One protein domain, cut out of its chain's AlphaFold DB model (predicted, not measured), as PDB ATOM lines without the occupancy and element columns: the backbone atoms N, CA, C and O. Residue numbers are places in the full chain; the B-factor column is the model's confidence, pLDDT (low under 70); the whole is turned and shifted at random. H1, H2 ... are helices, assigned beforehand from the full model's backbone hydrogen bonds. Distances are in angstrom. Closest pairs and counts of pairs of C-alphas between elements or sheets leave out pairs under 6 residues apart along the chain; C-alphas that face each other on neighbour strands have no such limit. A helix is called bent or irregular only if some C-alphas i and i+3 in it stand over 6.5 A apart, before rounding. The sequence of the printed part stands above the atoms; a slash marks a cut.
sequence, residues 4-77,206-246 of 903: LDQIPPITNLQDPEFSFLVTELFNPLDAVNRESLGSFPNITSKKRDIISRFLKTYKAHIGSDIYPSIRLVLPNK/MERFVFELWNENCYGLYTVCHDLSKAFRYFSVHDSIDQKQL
ATOM      1  N   LEU A   4     -34.874 -18.655 -28.713       82.00
ATOM      2  CA  LEU A   4     -35.487 -19.121 -29.961       82.00
ATOM      3  C   LEU A   4     -34.690 -18.775 -31.223       82.00
ATOM      4  O   LEU A   4     -34.995 -19.302 -32.291       82.00
ATOM      5  N   ASP A   5     -33.704 -17.884 -31.124       79.56
ATOM      6  CA  ASP A   5     -32.820 -17.535 -32.241       79.56
ATOM      7  C   ASP A   5     -31.527 -18.375 -32.230       79.56
ATOM      8  O   ASP A   5     -30.700 -18.234 -33.124       79.56
ATOM      9  N   GLN A   6     -31.351 -19.250 -31.230       75.69
ATOM     10  CA  GLN A   6     -30.150 -20.069 -31.011       75.69
ATOM     11  C   GLN A   6     -30.365 -21.557 -31.338       75.69
ATOM     12  O   GLN A   6     -29.596 -22.407 -30.897       75.69
ATOM     13  N   ILE A   7     -31.412 -21.893 -32.096       77.94
ATOM     14  CA  ILE A   7     -31.709 -23.283 -32.461       77.94
ATOM     15  C   ILE A   7     -30.734 -23.715 -33.572       77.94
ATOM     16  O   ILE A   7     -30.704 -23.062 -34.621       77.94
ATOM     17  N   PRO A   8     -29.938 -24.786 -33.382       75.69
ATOM     18  CA  PRO A   8     -29.019 -25.264 -34.411       75.69
ATOM     19  C   PRO A   8     -29.783 -25.740 -35.657       75.69
ATOM     20  O   PRO A   8     -30.944 -26.147 -35.551       75.69
ATOM     21  N   PRO A   9     -29.165 -25.706 -36.852       73.44
ATOM     22  CA  PRO A   9     -29.781 -26.268 -38.045       73.44
ATOM     23  C   PRO A   9     -30.022 -27.769 -37.845       73.44
ATOM     24  O   PRO A   9     -29.133 -28.502 -37.418       73.44
ATOM     25  N   ILE A  10     -31.236 -28.216 -38.157       80.25
ATOM     26  CA  ILE A  10     -31.655 -29.615 -38.056       80.25
ATOM     27  C   ILE A  10     -31.890 -30.111 -39.473       80.25
ATOM     28  O   ILE A  10     -32.567 -29.446 -40.257       80.25
ATOM     29  N   THR A  11     -31.341 -31.272 -39.801       75.06
ATOM     30  CA  THR A  11     -31.524 -31.914 -41.102       75.06
ATOM     31  C   THR A  11     -32.211 -33.257 -40.921       75.06
ATOM     32  O   THR A  11     -31.918 -33.994 -39.981       75.06
ATOM     33  N   ASN A  12     -33.130 -33.574 -41.828       84.38
ATOM     34  CA  ASN A  12     -33.718 -34.907 -41.906       84.38
ATOM     35  C   ASN A  12     -32.742 -35.887 -42.569       84.38
ATOM     36  O   ASN A  12     -31.847 -35.479 -43.307       84.38
ATOM     37  N   LEU A  13     -32.940 -37.180 -42.311       81.56
ATOM     38  CA  LEU A  13     -32.206 -38.276 -42.948       81.56
ATOM     39  C   LEU A  13     -32.590 -38.416 -44.425       81.56
ATOM     40  O   LEU A  13     -31.756 -38.744 -45.263       81.56
ATOM     41  N   GLN A  14     -33.858 -38.146 -44.735       86.31
ATOM     42  CA  GLN A  14     -34.400 -38.153 -46.085       86.31
ATOM     43  C   GLN A  14     -35.430 -37.032 -46.240       86.31
ATOM     44  O   GLN A  14     -36.127 -36.672 -45.292       86.31
ATOM     45  N   ASP A  15     -35.565 -36.509 -47.457       86.56
ATOM     46  CA  ASP A  15     -36.654 -35.602 -47.801       86.56
ATOM     47  C   ASP A  15     -37.970 -36.379 -47.965       86.56
ATOM     48  O   ASP A  15     -38.057 -37.247 -48.841       86.56
ATOM     49  N   PRO A  16     -39.016 -36.083 -47.169       91.31
ATOM     50  CA  PRO A  16     -40.274 -36.806 -47.278       91.31
ATOM     51  C   PRO A  16     -40.945 -36.554 -48.627       91.31
ATOM     52  O   PRO A  16     -40.993 -35.418 -49.109       91.31
ATOM     53  N   GLU A  17     -41.508 -37.604 -49.228       93.06
ATOM     54  CA  GLU A  17     -42.374 -37.456 -50.400       93.06
ATOM     55  C   GLU A  17     -43.683 -36.746 -50.005       93.06
ATOM     56  O   GLU A  17     -44.210 -36.933 -48.906       93.06
ATOM     57  N   PHE A  18     -44.251 -35.932 -50.896       94.81
ATOM     58  CA  PHE A  18     -45.561 -35.319 -50.642       94.81
ATOM     59  C   PHE A  18     -46.685 -36.368 -50.601       94.81
ATOM     60  O   PHE A  18     -47.593 -36.271 -49.771       94.81
ATOM     61  N   SER A  19     -46.565 -37.409 -51.428       93.25
ATOM     62  CA  SER A  19     -47.426 -38.597 -51.440       93.25
ATOM     63  C   SER A  19     -47.539 -39.229 -50.051       93.25
ATOM     64  O   SER A  19     -48.645 -39.534 -49.620       93.25
ATOM     65  N   PHE A  20     -46.430 -39.331 -49.311       93.81
ATOM     66  CA  PHE A  20     -46.394 -39.876 -47.952       93.81
ATOM     67  C   PHE A  20     -47.292 -39.085 -46.988       93.81
ATOM     68  O   PHE A  20     -48.053 -39.681 -46.231       93.81
ATOM     69  N   LEU A  21     -47.284 -37.744 -47.043       94.50
ATOM     70  CA  LEU A  21     -48.204 -36.934 -46.227       94.50
ATOM     71  C   LEU A  21     -49.668 -37.183 -46.611       94.50
ATOM     72  O   LEU A  21     -50.556 -37.213 -45.756       94.50
ATOM     73  N   VAL A  22     -49.930 -37.356 -47.905       94.44
ATOM     74  CA  VAL A  22     -51.279 -37.577 -48.427       94.44
ATOM     75  C   VAL A  22     -51.814 -38.948 -48.021       94.44
ATOM     76  O   VAL A  22     -52.942 -39.021 -47.533       94.44
ATOM     77  N   THR A  23     -51.026 -40.012 -48.176       93.31
ATOM     78  CA  THR A  23     -51.452 -41.394 -47.919       93.31
ATOM     79  C   THR A  23     -51.476 -41.744 -46.438       93.31
ATOM     80  O   THR A  23     -52.422 -42.390 -46.004       93.31
ATOM     81  N   GLU A  24     -50.496 -41.292 -45.652       93.75
ATOM     82  CA  GLU A  24     -50.365 -41.691 -44.242       93.75
ATOM     83  C   GLU A  24     -51.106 -40.767 -43.271       93.75
ATOM     84  O   GLU A  24     -51.433 -41.174 -42.154       93.75
ATOM     85  N   LEU A  25     -51.389 -39.520 -43.669       94.19
ATOM     86  CA  LEU A  25     -52.024 -38.538 -42.790       94.19
ATOM     87  C   LEU A  25     -53.324 -37.981 -43.367       94.19
ATOM     88  O   LEU A  25     -54.377 -38.126 -42.748       94.19
ATOM     89  N   PHE A  26     -53.281 -37.324 -44.528       94.25
ATOM     90  CA  PHE A  26     -54.423 -36.526 -44.975       94.25
ATOM     91  C   PHE A  26     -55.628 -37.375 -45.399       94.25
ATOM     92  O   PHE A  26     -56.745 -37.137 -44.931       94.25
ATOM     93  N   ASN A  27     -55.419 -38.386 -46.248       92.31
ATOM     94  CA  ASN A  27     -56.485 -39.285 -46.691       92.31
ATOM     95  C   ASN A  27     -57.097 -40.076 -45.519       92.31
ATOM     96  O   ASN A  27     -58.323 -40.023 -45.380       92.31
ATOM     97  N   PRO A  28     -56.309 -40.710 -44.624       92.12
ATOM     98  CA  PRO A  28     -56.853 -41.382 -43.446       92.12
ATOM     99  C   PRO A  28     -57.674 -40.452 -42.547       92.12
ATOM    100  O   PRO A  28     -58.767 -40.824 -42.122       92.12
ATOM    101  N   LEU A  29     -57.214 -39.218 -42.296       90.06
ATOM    102  CA  LEU A  29     -57.950 -38.247 -41.475       90.06
ATOM    103  C   LEU A  29     -59.298 -37.831 -42.083       90.06
ATOM    104  O   LEU A  29     -60.282 -37.672 -41.351       90.06
ATOM    105  N   ASP A  30     -59.347 -37.657 -43.404       87.25
ATOM    106  CA  ASP A  30     -60.556 -37.316 -44.168       87.25
ATOM    107  C   ASP A  30     -61.523 -38.505 -44.315       87.25
ATOM    108  O   ASP A  30     -62.735 -38.320 -44.473       87.25
ATOM    109  N   ALA A  31     -61.003 -39.733 -44.269       87.00
ATOM    110  CA  ALA A  31     -61.780 -40.963 -44.377       87.00
ATOM    111  C   ALA A  31     -62.499 -41.337 -43.071       87.00
ATOM    112  O   ALA A  31     -63.586 -41.905 -43.134       87.00
ATOM    113  N   VAL A  32     -61.979 -40.946 -41.893       85.88
ATOM    114  CA  VAL A  32     -62.560 -41.331 -40.584       85.88
ATOM    115  C   VAL A  32     -64.056 -41.034 -40.471       85.88
ATOM    116  O   VAL A  32     -64.783 -41.801 -39.857       85.88
ATOM    117  N   ASN A  33     -64.527 -39.931 -41.057       76.94
ATOM    118  CA  ASN A  33     -65.940 -39.552 -40.972       76.94
ATOM    119  C   ASN A  33     -66.869 -40.454 -41.819       76.94
ATOM    120  O   ASN A  33     -68.082 -40.354 -41.675       76.94
ATOM    121  N   ARG A  34     -66.319 -41.272 -42.727       75.88
ATOM    122  CA  ARG A  34     -67.050 -42.151 -43.661       75.88
ATOM    123  C   ARG A  34     -66.872 -43.640 -43.357       75.88
ATOM    124  O   ARG A  34     -67.668 -44.452 -43.808       75.88
ATOM    125  N   GLU A  35     -65.827 -43.998 -42.622       79.75
ATOM    126  CA  GLU A  35     -65.517 -45.381 -42.271       79.75
ATOM    127  C   GLU A  35     -66.122 -45.798 -40.929       79.75
ATOM    128  O   GLU A  35     -66.337 -44.972 -40.040       79.75
ATOM    129  N   SER A  36     -66.284 -47.111 -40.736       76.19
ATOM    130  CA  SER A  36     -66.575 -47.668 -39.414       76.19
ATOM    131  C   SER A  36     -65.498 -47.261 -38.400       76.19
ATOM    132  O   SER A  36     -64.293 -47.245 -38.690       76.19
ATOM    133  N   LEU A  37     -65.942 -46.940 -37.183       82.06
ATOM    134  CA  LEU A  37     -65.065 -46.614 -36.059       82.06
ATOM    135  C   LEU A  37     -64.219 -47.815 -35.612       82.06
ATOM    136  O   LEU A  37     -63.186 -47.613 -34.976       82.06
ATOM    137  N   GLY A  38     -64.604 -49.041 -35.980       84.06
ATOM    138  CA  GLY A  38     -63.903 -50.257 -35.573       84.06
ATOM    139  C   GLY A  38     -63.853 -50.379 -34.049       84.06
ATOM    140  O   GLY A  38     -64.882 -50.285 -33.387       84.06
ATOM    141  N   SER A  39     -62.651 -50.555 -33.494       83.56
ATOM    142  CA  SER A  39     -62.403 -50.666 -32.047       83.56
ATOM    143  C   SER A  39     -62.317 -49.323 -31.305       83.56
ATOM    144  O   SER A  39     -62.124 -49.308 -30.089       83.56
ATOM    145  N   PHE A  40     -62.432 -48.182 -31.996       87.50
ATOM    146  CA  PHE A  40     -62.286 -46.869 -31.367       87.50
ATOM    147  C   PHE A  40     -63.616 -46.349 -30.800       87.50
ATOM    148  O   PHE A  40     -64.640 -46.415 -31.476       87.50
ATOM    149  N   PRO A  41     -63.610 -45.723 -29.606       85.19
ATOM    150  CA  PRO A  41     -64.840 -45.275 -28.949       85.19
ATOM    151  C   PRO A  41     -65.500 -44.067 -29.632       85.19
ATOM    152  O   PRO A  41     -66.694 -43.846 -29.475       85.19
ATOM    153  N   ASN A  42     -64.735 -43.239 -30.353       89.56
ATOM    154  CA  ASN A  42     -65.255 -42.083 -31.085       89.56
ATOM    155  C   ASN A  42     -64.305 -41.639 -32.216       89.56
ATOM    156  O   ASN A  42     -63.128 -42.011 -32.250       89.56
ATOM    157  N   ILE A  43     -64.822 -40.791 -33.118       86.94
ATOM    158  CA  ILE A  43     -64.098 -40.222 -34.274       86.94
ATOM    159  C   ILE A  43     -62.789 -39.547 -33.846       86.94
ATOM    160  O   ILE A  43     -61.758 -39.700 -34.503       86.94
ATOM    161  N   THR A  44     -62.815 -38.798 -32.743       89.06
ATOM    162  CA  THR A  44     -61.646 -38.061 -32.250       89.06
ATOM    163  C   THR A  44     -60.533 -39.014 -31.824       89.06
ATOM    164  O   THR A  44     -59.382 -38.776 -32.179       89.06
ATOM    165  N   SER A  45     -60.850 -40.116 -31.141       89.88
ATOM    166  CA  SER A  45     -59.871 -41.137 -30.757       89.88
ATOM    167  C   SER A  45     -59.218 -41.800 -31.972       89.88
ATOM    168  O   SER A  45     -57.994 -41.891 -32.010       89.88
ATOM    169  N   LYS A  46     -59.998 -42.166 -33.002       91.88
ATOM    170  CA  LYS A  46     -59.453 -42.729 -34.255       91.88
ATOM    171  C   LYS A  46     -58.540 -41.724 -34.975       91.88
ATOM    172  O   LYS A  46     -57.446 -42.076 -35.403       91.88
ATOM    173  N   LYS A  47     -58.923 -40.440 -35.039       92.00
ATOM    174  CA  LYS A  47     -58.064 -39.377 -35.605       92.00
ATOM    175  C   LYS A  47     -56.776 -39.162 -34.806       92.00
ATOM    176  O   LYS A  47     -55.728 -38.960 -35.410       92.00
ATOM    177  N   ARG A  48     -56.831 -39.210 -33.469       92.31
ATOM    178  CA  ARG A  48     -55.632 -39.106 -32.615       92.31
ATOM    179  C   ARG A  48     -54.651 -40.238 -32.885       92.31
ATOM    180  O   ARG A  48     -53.457 -39.983 -32.982       92.31
ATOM    181  N   ASP A  49     -55.157 -41.456 -33.019       93.19
ATOM    182  CA  ASP A  49     -54.342 -42.632 -33.310       93.19
ATOM    183  C   ASP A  49     -53.635 -42.522 -34.673       93.19
ATOM    184  O   ASP A  49     -52.426 -42.727 -34.753       93.19
ATOM    185  N   ILE A  50     -54.344 -42.075 -35.716       94.12
ATOM    186  CA  ILE A  50     -53.759 -41.801 -37.041       94.12
ATOM    187  C   ILE A  50     -52.605 -40.795 -36.948       94.12
ATOM    188  O   ILE A  50     -51.509 -41.073 -37.432       94.12
ATOM    189  N   ILE A  51     -52.821 -39.649 -36.292       94.75
ATOM    190  CA  ILE A  51     -51.784 -38.613 -36.143       94.75
ATOM    191  C   ILE A  51     -50.604 -39.150 -35.325       94.75
ATOM    192  O   ILE A  51     -49.454 -38.928 -35.689       94.75
ATOM    193  N   SER A  52     -50.874 -39.883 -34.243       94.69
ATOM    194  CA  SER A  52     -49.844 -40.489 -33.392       94.69
ATOM    195  C   SER A  52     -48.974 -41.473 -34.172       94.69
ATOM    196  O   SER A  52     -47.746 -41.384 -34.118       94.69
ATOM    197  N   ARG A  53     -49.590 -42.366 -34.957       94.94
ATOM    198  CA  ARG A  53     -48.876 -43.301 -35.833       94.94
ATOM    199  C   ARG A  53     -48.019 -42.550 -36.844       94.94
ATOM    200  O   ARG A  53     -46.827 -42.820 -36.928       94.94
ATOM    201  N   PHE A  54     -48.597 -41.573 -37.541       95.31
ATOM    202  CA  PHE A  54     -47.884 -40.762 -38.523       95.31
ATOM    203  C   PHE A  54     -46.650 -40.073 -37.919       95.31
ATOM    204  O   PHE A  54     -45.554 -40.189 -38.462       95.31
ATOM    205  N   LEU A  55     -46.796 -39.400 -36.772       93.31
ATOM    206  CA  LEU A  55     -45.690 -38.688 -36.122       93.31
ATOM    207  C   LEU A  55     -44.588 -39.642 -35.637       93.31
ATOM    208  O   LEU A  55     -43.407 -39.314 -35.760       93.31
ATOM    209  N   LYS A  56     -44.951 -40.825 -35.125       92.56
ATOM    210  CA  LYS A  56     -43.983 -41.869 -34.749       92.56
ATOM    211  C   LYS A  56     -43.223 -42.388 -35.967       92.56
ATOM    212  O   LYS A  56     -41.997 -42.445 -35.932       92.56
ATOM    213  N   THR A  57     -43.932 -42.702 -37.052       92.50
ATOM    214  CA  THR A  57     -43.320 -43.141 -38.314       92.50
ATOM    215  C   THR A  57     -42.389 -42.067 -38.872       92.50
ATOM    216  O   THR A  57     -41.276 -42.395 -39.279       92.50
ATOM    217  N   TYR A  58     -42.799 -40.794 -38.824       92.50
ATOM    218  CA  TYR A  58     -41.991 -39.662 -39.280       92.50
ATOM    219  C   TYR A  58     -40.680 -39.543 -38.500       92.50
ATOM    220  O   TYR A  58     -39.611 -39.510 -39.107       92.50
ATOM    221  N   LYS A  59     -40.745 -39.534 -37.160       89.62
ATOM    222  CA  LYS A  59     -39.545 -39.457 -36.310       89.62
ATOM    223  C   LYS A  59     -38.596 -40.635 -36.548       89.62
ATOM    224  O   LYS A  59     -37.389 -40.437 -36.548       89.62
ATOM    225  N   ALA A  60     -39.134 -41.837 -36.765       89.50
ATOM    226  CA  ALA A  60     -38.332 -43.044 -36.952       89.50
ATOM    227  C   ALA A  60     -37.639 -43.127 -38.325       89.50
ATOM    228  O   ALA A  60     -36.503 -43.581 -38.390       89.50
ATOM    229  N   HIS A  61     -38.303 -42.706 -39.410       88.00
ATOM    230  CA  HIS A  61     -37.817 -42.953 -40.779       88.00
ATOM    231  C   HIS A  61     -37.322 -41.700 -41.512       88.00
ATOM    232  O   HIS A  61     -36.487 -41.816 -42.401       88.00
ATOM    233  N   ILE A  62     -37.838 -40.512 -41.181       88.50
ATOM    234  CA  ILE A  62     -37.529 -39.266 -41.901       88.50
ATOM    235  C   ILE A  62     -36.548 -38.419 -41.091       88.50
ATOM    236  O   ILE A  62     -35.525 -37.990 -41.617       88.50
ATOM    237  N   GLY A  63     -36.832 -38.194 -39.808       86.38
ATOM    238  CA  GLY A  63     -35.951 -37.457 -38.906       86.38
ATOM    239  C   GLY A  63     -36.683 -36.465 -38.007       86.38
ATOM    240  O   GLY A  63     -37.911 -36.486 -37.874       86.38
ATOM    241  N   SER A  64     -35.903 -35.596 -37.367       84.88
ATOM    242  CA  SER A  64     -36.391 -34.697 -36.317       84.88
ATOM    243  C   SER A  64     -36.908 -33.347 -36.830       84.88
ATOM    244  O   SER A  64     -37.652 -32.699 -36.096       84.88
ATOM    245  N   ASP A  65     -36.590 -32.895 -38.053       88.81
ATOM    246  CA  ASP A  65     -37.147 -31.641 -38.597       88.81
ATOM    247  C   ASP A  65     -38.487 -31.889 -39.302       88.81
ATOM    248  O   ASP A  65     -38.580 -32.129 -40.510       88.81
ATOM    249  N   ILE A  66     -39.576 -31.810 -38.541       91.50
ATOM    250  CA  ILE A  66     -40.928 -31.935 -39.093       91.50
ATOM    251  C   ILE A  66     -41.455 -30.620 -39.692       91.50
ATOM    252  O   ILE A  66     -42.492 -30.621 -40.358       91.50
ATOM    253  N   TYR A  67     -40.770 -29.483 -39.504       92.19
ATOM    254  CA  TYR A  67     -41.280 -28.170 -39.913       92.19
ATOM    255  C   TYR A  67     -41.674 -28.075 -41.404       92.19
ATOM    256  O   TYR A  67     -42.783 -27.588 -41.673       92.19
ATOM    257  N   PRO A  68     -40.868 -28.569 -42.373       93.00
ATOM    258  CA  PRO A  68     -41.237 -28.536 -43.792       93.00
ATOM    259  C   PRO A  68     -42.565 -29.243 -44.090       93.00
ATOM    260  O   PRO A  68     -43.326 -28.795 -44.949       93.00
ATOM    261  N   SER A  69     -42.872 -30.302 -43.340       94.88
ATOM    262  CA  SER A  69     -44.120 -31.061 -43.448       94.88
ATOM    263  C   SER A  69     -45.256 -30.379 -42.686       94.88
ATOM    264  O   SER A  69     -46.339 -30.183 -43.234       94.88
ATOM    265  N   ILE A  70     -45.021 -29.928 -41.448       94.25
ATOM    266  CA  ILE A  70     -46.047 -29.294 -40.605       94.25
ATOM    267  C   ILE A  70     -46.631 -28.041 -41.241       94.25
ATOM    268  O   ILE A  70     -47.837 -27.827 -41.142       94.25
ATOM    269  N   ARG A  71     -45.835 -27.225 -41.936       94.25
ATOM    270  CA  ARG A  71     -46.375 -26.047 -42.635       94.25
ATOM    271  C   ARG A  71     -47.332 -26.402 -43.786       94.25
ATOM    272  O   ARG A  71     -48.111 -25.543 -44.197       94.25
ATOM    273  N   LEU A  72     -47.308 -27.645 -44.281       95.75
ATOM    274  CA  LEU A  72     -48.291 -28.202 -45.225       95.75
ATOM    275  C   LEU A  72     -49.464 -28.898 -44.512       95.75
ATOM    276  O   LEU A  72     -50.571 -28.935 -45.044       95.75
ATOM    277  N   VAL A  73     -49.251 -29.432 -43.304       95.75
ATOM    278  CA  VAL A  73     -50.317 -29.989 -42.448       95.75
ATOM    279  C   VAL A  73     -51.212 -28.875 -41.885       95.75
ATOM    280  O   VAL A  73     -52.437 -29.004 -41.867       95.75
ATOM    281  N   LEU A  74     -50.600 -27.764 -41.462       95.12
ATOM    282  CA  LEU A  74     -51.219 -26.600 -40.820       95.12
ATOM    283  C   LEU A  74     -51.026 -25.319 -41.657       95.12
ATOM    284  O   LEU A  74     -50.462 -24.330 -41.172       95.12
ATOM    285  N   PRO A  75     -51.479 -25.290 -42.923       93.44
ATOM    286  CA  PRO A  75     -51.220 -24.177 -43.829       93.44
ATOM    287  C   PRO A  75     -51.827 -22.859 -43.336       93.44
ATOM    288  O   PRO A  75     -51.260 -21.800 -43.580       93.44
ATOM    289  N   ASN A  76     -52.932 -22.896 -42.588       91.00
ATOM    290  CA  ASN A  76     -53.558 -21.726 -41.957       91.00
ATOM    291  C   ASN A  76     -52.664 -21.001 -40.936       91.00
ATOM    292  O   ASN A  76     -52.918 -19.833 -40.645       91.00
ATOM    293  N   LYS A  77     -51.649 -21.682 -40.389       90.12
ATOM    294  CA  LYS A  77     -50.660 -21.132 -39.448       90.12
ATOM    295  C   LYS A  77     -49.322 -20.791 -40.115       90.12
ATOM    296  O   LYS A  77     -48.438 -20.237 -39.476       90.12
ATOM    297  N   MET A 206     -58.079 -30.881 -35.341       90.31
ATOM    298  CA  MET A 206     -57.065 -31.598 -34.563       90.31
ATOM    299  C   MET A 206     -55.726 -30.859 -34.468       90.31
ATOM    300  O   MET A 206     -54.762 -31.424 -33.963       90.31
ATOM    301  N   GLU A 207     -55.638 -29.603 -34.919       92.25
ATOM    302  CA  GLU A 207     -54.371 -28.859 -34.987       92.25
ATOM    303  C   GLU A 207     -53.626 -28.858 -33.659       92.25
ATOM    304  O   GLU A 207     -52.445 -29.166 -33.625       92.25
ATOM    305  N   ARG A 208     -54.330 -28.555 -32.563       92.12
ATOM    306  CA  ARG A 208     -53.743 -28.511 -31.222       92.12
ATOM    307  C   ARG A 208     -53.138 -29.859 -30.820       92.12
ATOM    308  O   ARG A 208     -52.037 -29.877 -30.285       92.12
ATOM    309  N   PHE A 209     -53.798 -30.966 -31.166       91.94
ATOM    310  CA  PHE A 209     -53.274 -32.308 -30.908       91.94
ATOM    311  C   PHE A 209     -51.997 -32.599 -31.699       91.94
ATOM    312  O   PHE A 209     -51.136 -33.302 -31.189       91.94
ATOM    313  N   VAL A 210     -51.835 -32.050 -32.911       94.31
ATOM    314  CA  VAL A 210     -50.584 -32.201 -33.678       94.31
ATOM    315  C   VAL A 210     -49.402 -31.586 -32.921       94.31
ATOM    316  O   VAL A 210     -48.333 -32.188 -32.880       94.31
ATOM    317  N   PHE A 211     -49.593 -30.426 -32.283       94.50
ATOM    318  CA  PHE A 211     -48.563 -29.832 -31.423       94.50
ATOM    319  C   PHE A 211     -48.314 -30.690 -30.179       94.50
ATOM    320  O   PHE A 211     -47.170 -31.044 -29.921       94.50
ATOM    321  N   GLU A 212     -49.371 -31.036 -29.438       92.88
ATOM    322  CA  GLU A 212     -49.274 -31.764 -28.162       92.88
ATOM    323  C   GLU A 212     -48.644 -33.158 -28.320       92.88
ATOM    324  O   GLU A 212     -47.879 -33.585 -27.462       92.88
ATOM    325  N   LEU A 213     -48.910 -33.853 -29.434       91.81
ATOM    326  CA  LEU A 213     -48.281 -35.142 -29.745       91.81
ATOM    327  C   LEU A 213     -46.811 -35.008 -30.166       91.81
ATOM    328  O   LEU A 213     -46.057 -35.973 -30.043       91.81
ATOM    329  N   TRP A 214     -46.395 -33.844 -30.678       91.25
ATOM    330  CA  TRP A 214     -44.982 -33.581 -30.947       91.25
ATOM    331  C   TRP A 214     -44.215 -33.341 -29.645       91.25
ATOM    332  O   TRP A 214     -43.186 -33.981 -29.418       91.25
ATOM    333  N   ASN A 215     -44.748 -32.444 -28.808       92.06
ATOM    334  CA  ASN A 215     -44.355 -32.193 -27.423       92.06
ATOM    335  C   ASN A 215     -45.506 -31.464 -26.701       92.06
ATOM    336  O   ASN A 215     -46.115 -30.556 -27.274       92.06
ATOM    337  N   GLU A 216     -45.766 -31.793 -25.433       91.38
ATOM    338  CA  GLU A 216     -46.853 -31.203 -24.632       91.38
ATOM    339  C   GLU A 216     -46.822 -29.661 -24.624       91.38
ATOM    340  O   GLU A 216     -47.860 -29.004 -24.729       91.38
ATOM    341  N   ASN A 217     -45.624 -29.066 -24.603       92.12
ATOM    342  CA  ASN A 217     -45.428 -27.617 -24.537       92.12
ATOM    343  C   ASN A 217     -45.300 -26.933 -25.912       92.12
ATOM    344  O   ASN A 217     -45.237 -25.702 -25.978       92.12
ATOM    345  N   CYS A 218     -45.316 -27.684 -27.019       92.88
ATOM    346  CA  CYS A 218     -45.147 -27.140 -28.374       92.88
ATOM    347  C   CYS A 218     -46.229 -26.108 -28.723       92.88
ATOM    348  O   CYS A 218     -45.944 -25.035 -29.262       92.88
ATOM    349  N   TYR A 219     -47.479 -26.386 -28.338       92.50
ATOM    350  CA  TYR A 219     -48.587 -25.456 -28.552       92.50
ATOM    351  C   TYR A 219     -48.450 -24.187 -27.701       92.50
ATOM    352  O   TYR A 219     -48.751 -23.085 -28.169       92.50
ATOM    353  N   GLY A 220     -47.983 -24.332 -26.456       91.31
ATOM    354  CA  GLY A 220     -47.714 -23.211 -25.558       91.31
ATOM    355  C   GLY A 220     -46.649 -22.283 -26.134       91.31
ATOM    356  O   GLY A 220     -46.864 -21.074 -26.207       91.31
ATOM    357  N   LEU A 221     -45.555 -22.853 -26.648       92.31
ATOM    358  CA  LEU A 221     -44.480 -22.083 -27.270       92.31
ATOM    359  C   LEU A 221     -44.955 -21.354 -28.535       92.31
ATOM    360  O   LEU A 221     -44.746 -20.151 -28.670       92.31
ATOM    361  N   TYR A 222     -45.681 -22.045 -29.421       92.25
ATOM    362  CA  TYR A 222     -46.295 -21.415 -30.594       92.25
ATOM    363  C   TYR A 222     -47.248 -20.273 -30.215       92.25
ATOM    364  O   TYR A 222     -47.333 -19.268 -30.915       92.25
ATOM    365  N   THR A 223     -47.967 -20.398 -29.100       90.81
ATOM    366  CA  THR A 223     -48.912 -19.370 -28.648       90.81
ATOM    367  C   THR A 223     -48.212 -18.061 -28.269       90.81
ATOM    368  O   THR A 223     -48.782 -16.993 -28.497       90.81
ATOM    369  N   VAL A 224     -46.983 -18.130 -27.745       90.69
ATOM    370  CA  VAL A 224     -46.212 -16.952 -27.308       90.69
ATOM    371  C   VAL A 224     -45.269 -16.389 -28.371       90.69
ATOM    372  O   VAL A 224     -44.862 -15.238 -28.242       90.69
ATOM    373  N   CYS A 225     -44.922 -17.166 -29.406       89.38
ATOM    374  CA  CYS A 225     -44.042 -16.702 -30.486       89.38
ATOM    375  C   CYS A 225     -44.707 -16.551 -31.860       89.38
ATOM    376  O   CYS A 225     -44.152 -15.888 -32.737       89.38
ATOM    377  N   HIS A 226     -45.864 -17.194 -32.052       91.00
ATOM    378  CA  HIS A 226     -46.618 -17.280 -33.301       91.00
ATOM    379  C   HIS A 226     -45.771 -17.675 -34.525       91.00
ATOM    380  O   HIS A 226     -46.034 -17.247 -35.648       91.00
ATOM    381  N   ASP A 227     -44.763 -18.524 -34.314       90.75
ATOM    382  CA  ASP A 227     -43.856 -19.017 -35.349       90.75
ATOM    383  C   ASP A 227     -43.798 -20.550 -35.298       90.75
ATOM    384  O   ASP A 227     -43.300 -21.149 -34.341       90.75
ATOM    385  N   LEU A 228     -44.333 -21.194 -36.341       91.69
ATOM    386  CA  LEU A 228     -44.328 -22.653 -36.467       91.69
ATOM    387  C   LEU A 228     -42.910 -23.231 -36.506       91.69
ATOM    388  O   LEU A 228     -42.680 -24.298 -35.944       91.69
ATOM    389  N   SER A 229     -41.975 -22.556 -37.179       91.06
ATOM    390  CA  SER A 229     -40.611 -23.060 -37.341       91.06
ATOM    391  C   SER A 229     -39.917 -23.114 -35.997       91.06
ATOM    392  O   SER A 229     -39.423 -24.166 -35.599       91.06
ATOM    393  N   LYS A 230     -39.969 -22.002 -35.257       90.31
ATOM    394  CA  LYS A 230     -39.345 -21.902 -33.937       90.31
ATOM    395  C   LYS A 230     -39.981 -22.868 -32.942       90.31
ATOM    396  O   LYS A 230     -39.253 -23.541 -32.224       90.31
ATOM    397  N   ALA A 231     -41.310 -22.998 -32.940       91.88
ATOM    398  CA  ALA A 231     -42.001 -23.913 -32.036       91.88
ATOM    399  C   ALA A 231     -41.616 -25.384 -32.276       91.88
ATOM    400  O   ALA A 231     -41.215 -26.065 -31.339       91.88
ATOM    401  N   PHE A 232     -41.694 -25.873 -33.520       92.00
ATOM    402  CA  PHE A 232     -41.409 -27.283 -33.804       92.00
ATOM    403  C   PHE A 232     -39.919 -27.612 -33.724       92.00
ATOM    404  O   PHE A 232     -39.573 -28.615 -33.107       92.00
ATOM    405  N   ARG A 233     -39.043 -26.761 -34.277       91.31
ATOM    406  CA  ARG A 233     -37.592 -27.008 -34.274       91.31
ATOM    407  C   ARG A 233     -36.984 -26.929 -32.881       91.31
ATOM    408  O   ARG A 233     -36.059 -27.681 -32.600       91.31
ATOM    409  N   TYR A 234     -37.519 -26.089 -31.993       91.19
ATOM    410  CA  TYR A 234     -37.077 -26.070 -30.598       91.19
ATOM    411  C   TYR A 234     -37.259 -27.451 -29.951       91.19
ATOM    412  O   TYR A 234     -36.308 -28.010 -29.410       91.19
ATOM    413  N   PHE A 235     -38.445 -28.052 -30.102       90.50
ATOM    414  CA  PHE A 235     -38.753 -29.381 -29.557       90.50
ATOM    415  C   PHE A 235     -38.220 -30.556 -30.389       90.50
ATOM    416  O   PHE A 235     -38.453 -31.714 -30.053       90.50
ATOM    417  N   SER A 236     -37.516 -30.275 -31.482       87.81
ATOM    418  CA  SER A 236     -36.722 -31.269 -32.206       87.81
ATOM    419  C   SER A 236     -35.325 -31.447 -31.601       87.81
ATOM    420  O   SER A 236     -34.675 -32.446 -31.891       87.81
ATOM    421  N   VAL A 237     -34.865 -30.482 -30.792       86.31
ATOM    422  CA  VAL A 237     -33.552 -30.485 -30.118       86.31
ATOM    423  C   VAL A 237     -33.702 -30.625 -28.603       86.31
ATOM    424  O   VAL A 237     -32.868 -31.251 -27.957       86.31
ATOM    425  N   HIS A 238     -34.755 -30.040 -28.031       86.25
ATOM    426  CA  HIS A 238     -34.988 -29.994 -26.591       86.25
ATOM    427  C   HIS A 238     -36.260 -30.751 -26.209       86.25
ATOM    428  O   HIS A 238     -37.322 -30.509 -26.775       86.25
ATOM    429  N   ASP A 239     -36.187 -31.605 -25.189       83.69
ATOM    430  CA  ASP A 239     -37.361 -32.348 -24.705       83.69
ATOM    431  C   ASP A 239     -38.242 -31.529 -23.751       83.69
ATOM    432  O   ASP A 239     -39.441 -31.787 -23.614       83.69
ATOM    433  N   SER A 240     -37.672 -30.514 -23.101       86.06
ATOM    434  CA  SER A 240     -38.359 -29.686 -22.112       86.06
ATOM    435  C   SER A 240     -38.095 -28.193 -22.318       86.06
ATOM    436  O   SER A 240     -37.181 -27.766 -23.027       86.06
ATOM    437  N   ILE A 241     -38.955 -27.379 -21.713       88.69
ATOM    438  CA  ILE A 241     -38.854 -25.923 -21.694       88.69
ATOM    439  C   ILE A 241     -39.183 -25.438 -20.285       88.69
ATOM    440  O   ILE A 241     -40.058 -26.007 -19.627       88.69
ATOM    441  N   ASP A 242     -38.499 -24.396 -19.812       87.06
ATOM    442  CA  ASP A 242     -38.866 -23.770 -18.543       87.06
ATOM    443  C   ASP A 242     -40.227 -23.074 -18.705       87.06
ATOM    444  O   ASP A 242     -40.471 -22.348 -19.672       87.06
ATOM    445  N   GLN A 243     -41.124 -23.242 -17.733       83.69
ATOM    446  CA  GLN A 243     -42.402 -22.534 -17.713       83.69
ATOM    447  C   GLN A 243     -42.220 -21.012 -17.738       83.69
ATOM    448  O   GLN A 243     -43.055 -20.306 -18.303       83.69
ATOM    449  N   LYS A 244     -41.109 -20.491 -17.199       83.06
ATOM    450  CA  LYS A 244     -40.774 -19.061 -17.283       83.06
ATOM    451  C   LYS A 244     -40.483 -18.592 -18.707       83.06
ATOM    452  O   LYS A 244     -40.550 -17.398 -18.957       83.06
ATOM    453  N   GLN A 245     -40.165 -19.495 -19.633       85.31
ATOM    454  CA  GLN A 245     -39.954 -19.176 -21.046       85.31
ATOM    455  C   GLN A 245     -41.256 -19.241 -21.859       85.31
ATOM    456  O   GLN A 245     -41.310 -18.683 -22.953       85.31
ATOM    457  N   LEU A 246     -42.325 -19.847 -21.326       87.62
ATOM    458  CA  LEU A 246     -43.660 -19.921 -21.943       87.62
ATOM    459  C   LEU A 246     -44.499 -18.658 -21.690       87.62
ATOM    460  O   LEU A 246     -45.688 -18.711 -21.376       87.62
TER     461      LEU A 246
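Overview. This is residues 4 to 77 and 206 to 246 of the 903 residues of the protein "DNA ligase 4" of Candida tenuis (strain ATCC 10573 / BCRC 21748 / CBS 615 / JCM 9827 / NBRC 10315 / NRRL Y-1498 / VKM Y-70) (UniProt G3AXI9). Picture a helical hairpin, H1 and H2, making one side of the body, with four shorter helices gathered on the other: H4 packs on H2, H5 and H6 continue the cluster away from the hairpin, and H3 packs on H6. A long stretch without a named helix, residues 4 to 17, runs along the outside from the H6 end to the beginning of H1. The printed part has 115 residues with six named helices, H1 to H6 in chain order, and no named strand; its class is all helix. It is compact, with a radius of gyration of the C-alphas of 14.8 A, and spans 46 by 31 by 24 A.

Arrangement. Past residues 4 to 17, look first at H1, residues 18 to 31, and H2, residues 43 to 61: they form a hairpin, opposite ways at a shallow tilt of 15 degrees. They touch through residues 24 to 29 of H1 and 47 to 54 of H2 alone; the closest C-alphas are those of Leu 29 and Lys 47, 6.0 A apart. Next find H3, residues 67 to 73, which is apart from H2 and is close to H1 but not clearly touching it, the closest C-alphas being those of Leu 21 and Ser 69, 7.7 A apart. Beyond the cut, H4, residues 206 to 214, touches H2 at residues 47 to 55 of H2 alone, at a steep tilt of 40 degrees, the same way; the closest C-alphas, those of Ser 52 and Leu 213, are 6.7 A apart. H5, residues 218 to 225, touches H4 about perpendicular, at 75 degrees, with the C-alphas of Phe 211 and Tyr 219 closest at 5.2 A. H6, residues 228 to 237, touches H5 at a steep tilt of 50 degrees, opposite ways, closest at the C-alphas of Tyr 222 and Ala 231, 5.2 A. H6 also touches H3, closest at the C-alphas of Tyr 67 and Ser 229, 5.8 A. Every O i to N i+4 pair is within hydrogen-bond range in H2, H4 and H5; the counts are 8 of 10 in H1, 2 of 3 in H3 and 4 of 6 in H6.

Along the chain. Find C-alpha 18 at (-45.561, -35.319, -50.642); from there H1 runs 18.3 A to C-alpha 31, and it is irregular, with C-alphas 24 and 27 7.0 A apart. H2 begins at C-alpha 43, (-64.098, -40.222, -34.274), and runs 27.2 A. H3 measures 9.6 A, H4 12.8 A and H5 10.7 A. H6 runs 14.8 A and ends at C-alpha 237, (-33.552, -30.485, -30.118).

Size, cuts and confidence. The C-alphas farthest apart are those of Gln 6 and Ser 36, 46.5 A. Residues 78 to 205 are not printed, and C-alphas 77 and 206 are 13.2 A apart across the cut. The link from H1 to H2 is long, with 11 residues. The mean pLDDT of the printed part is 89.2, and no printed residue is under 70.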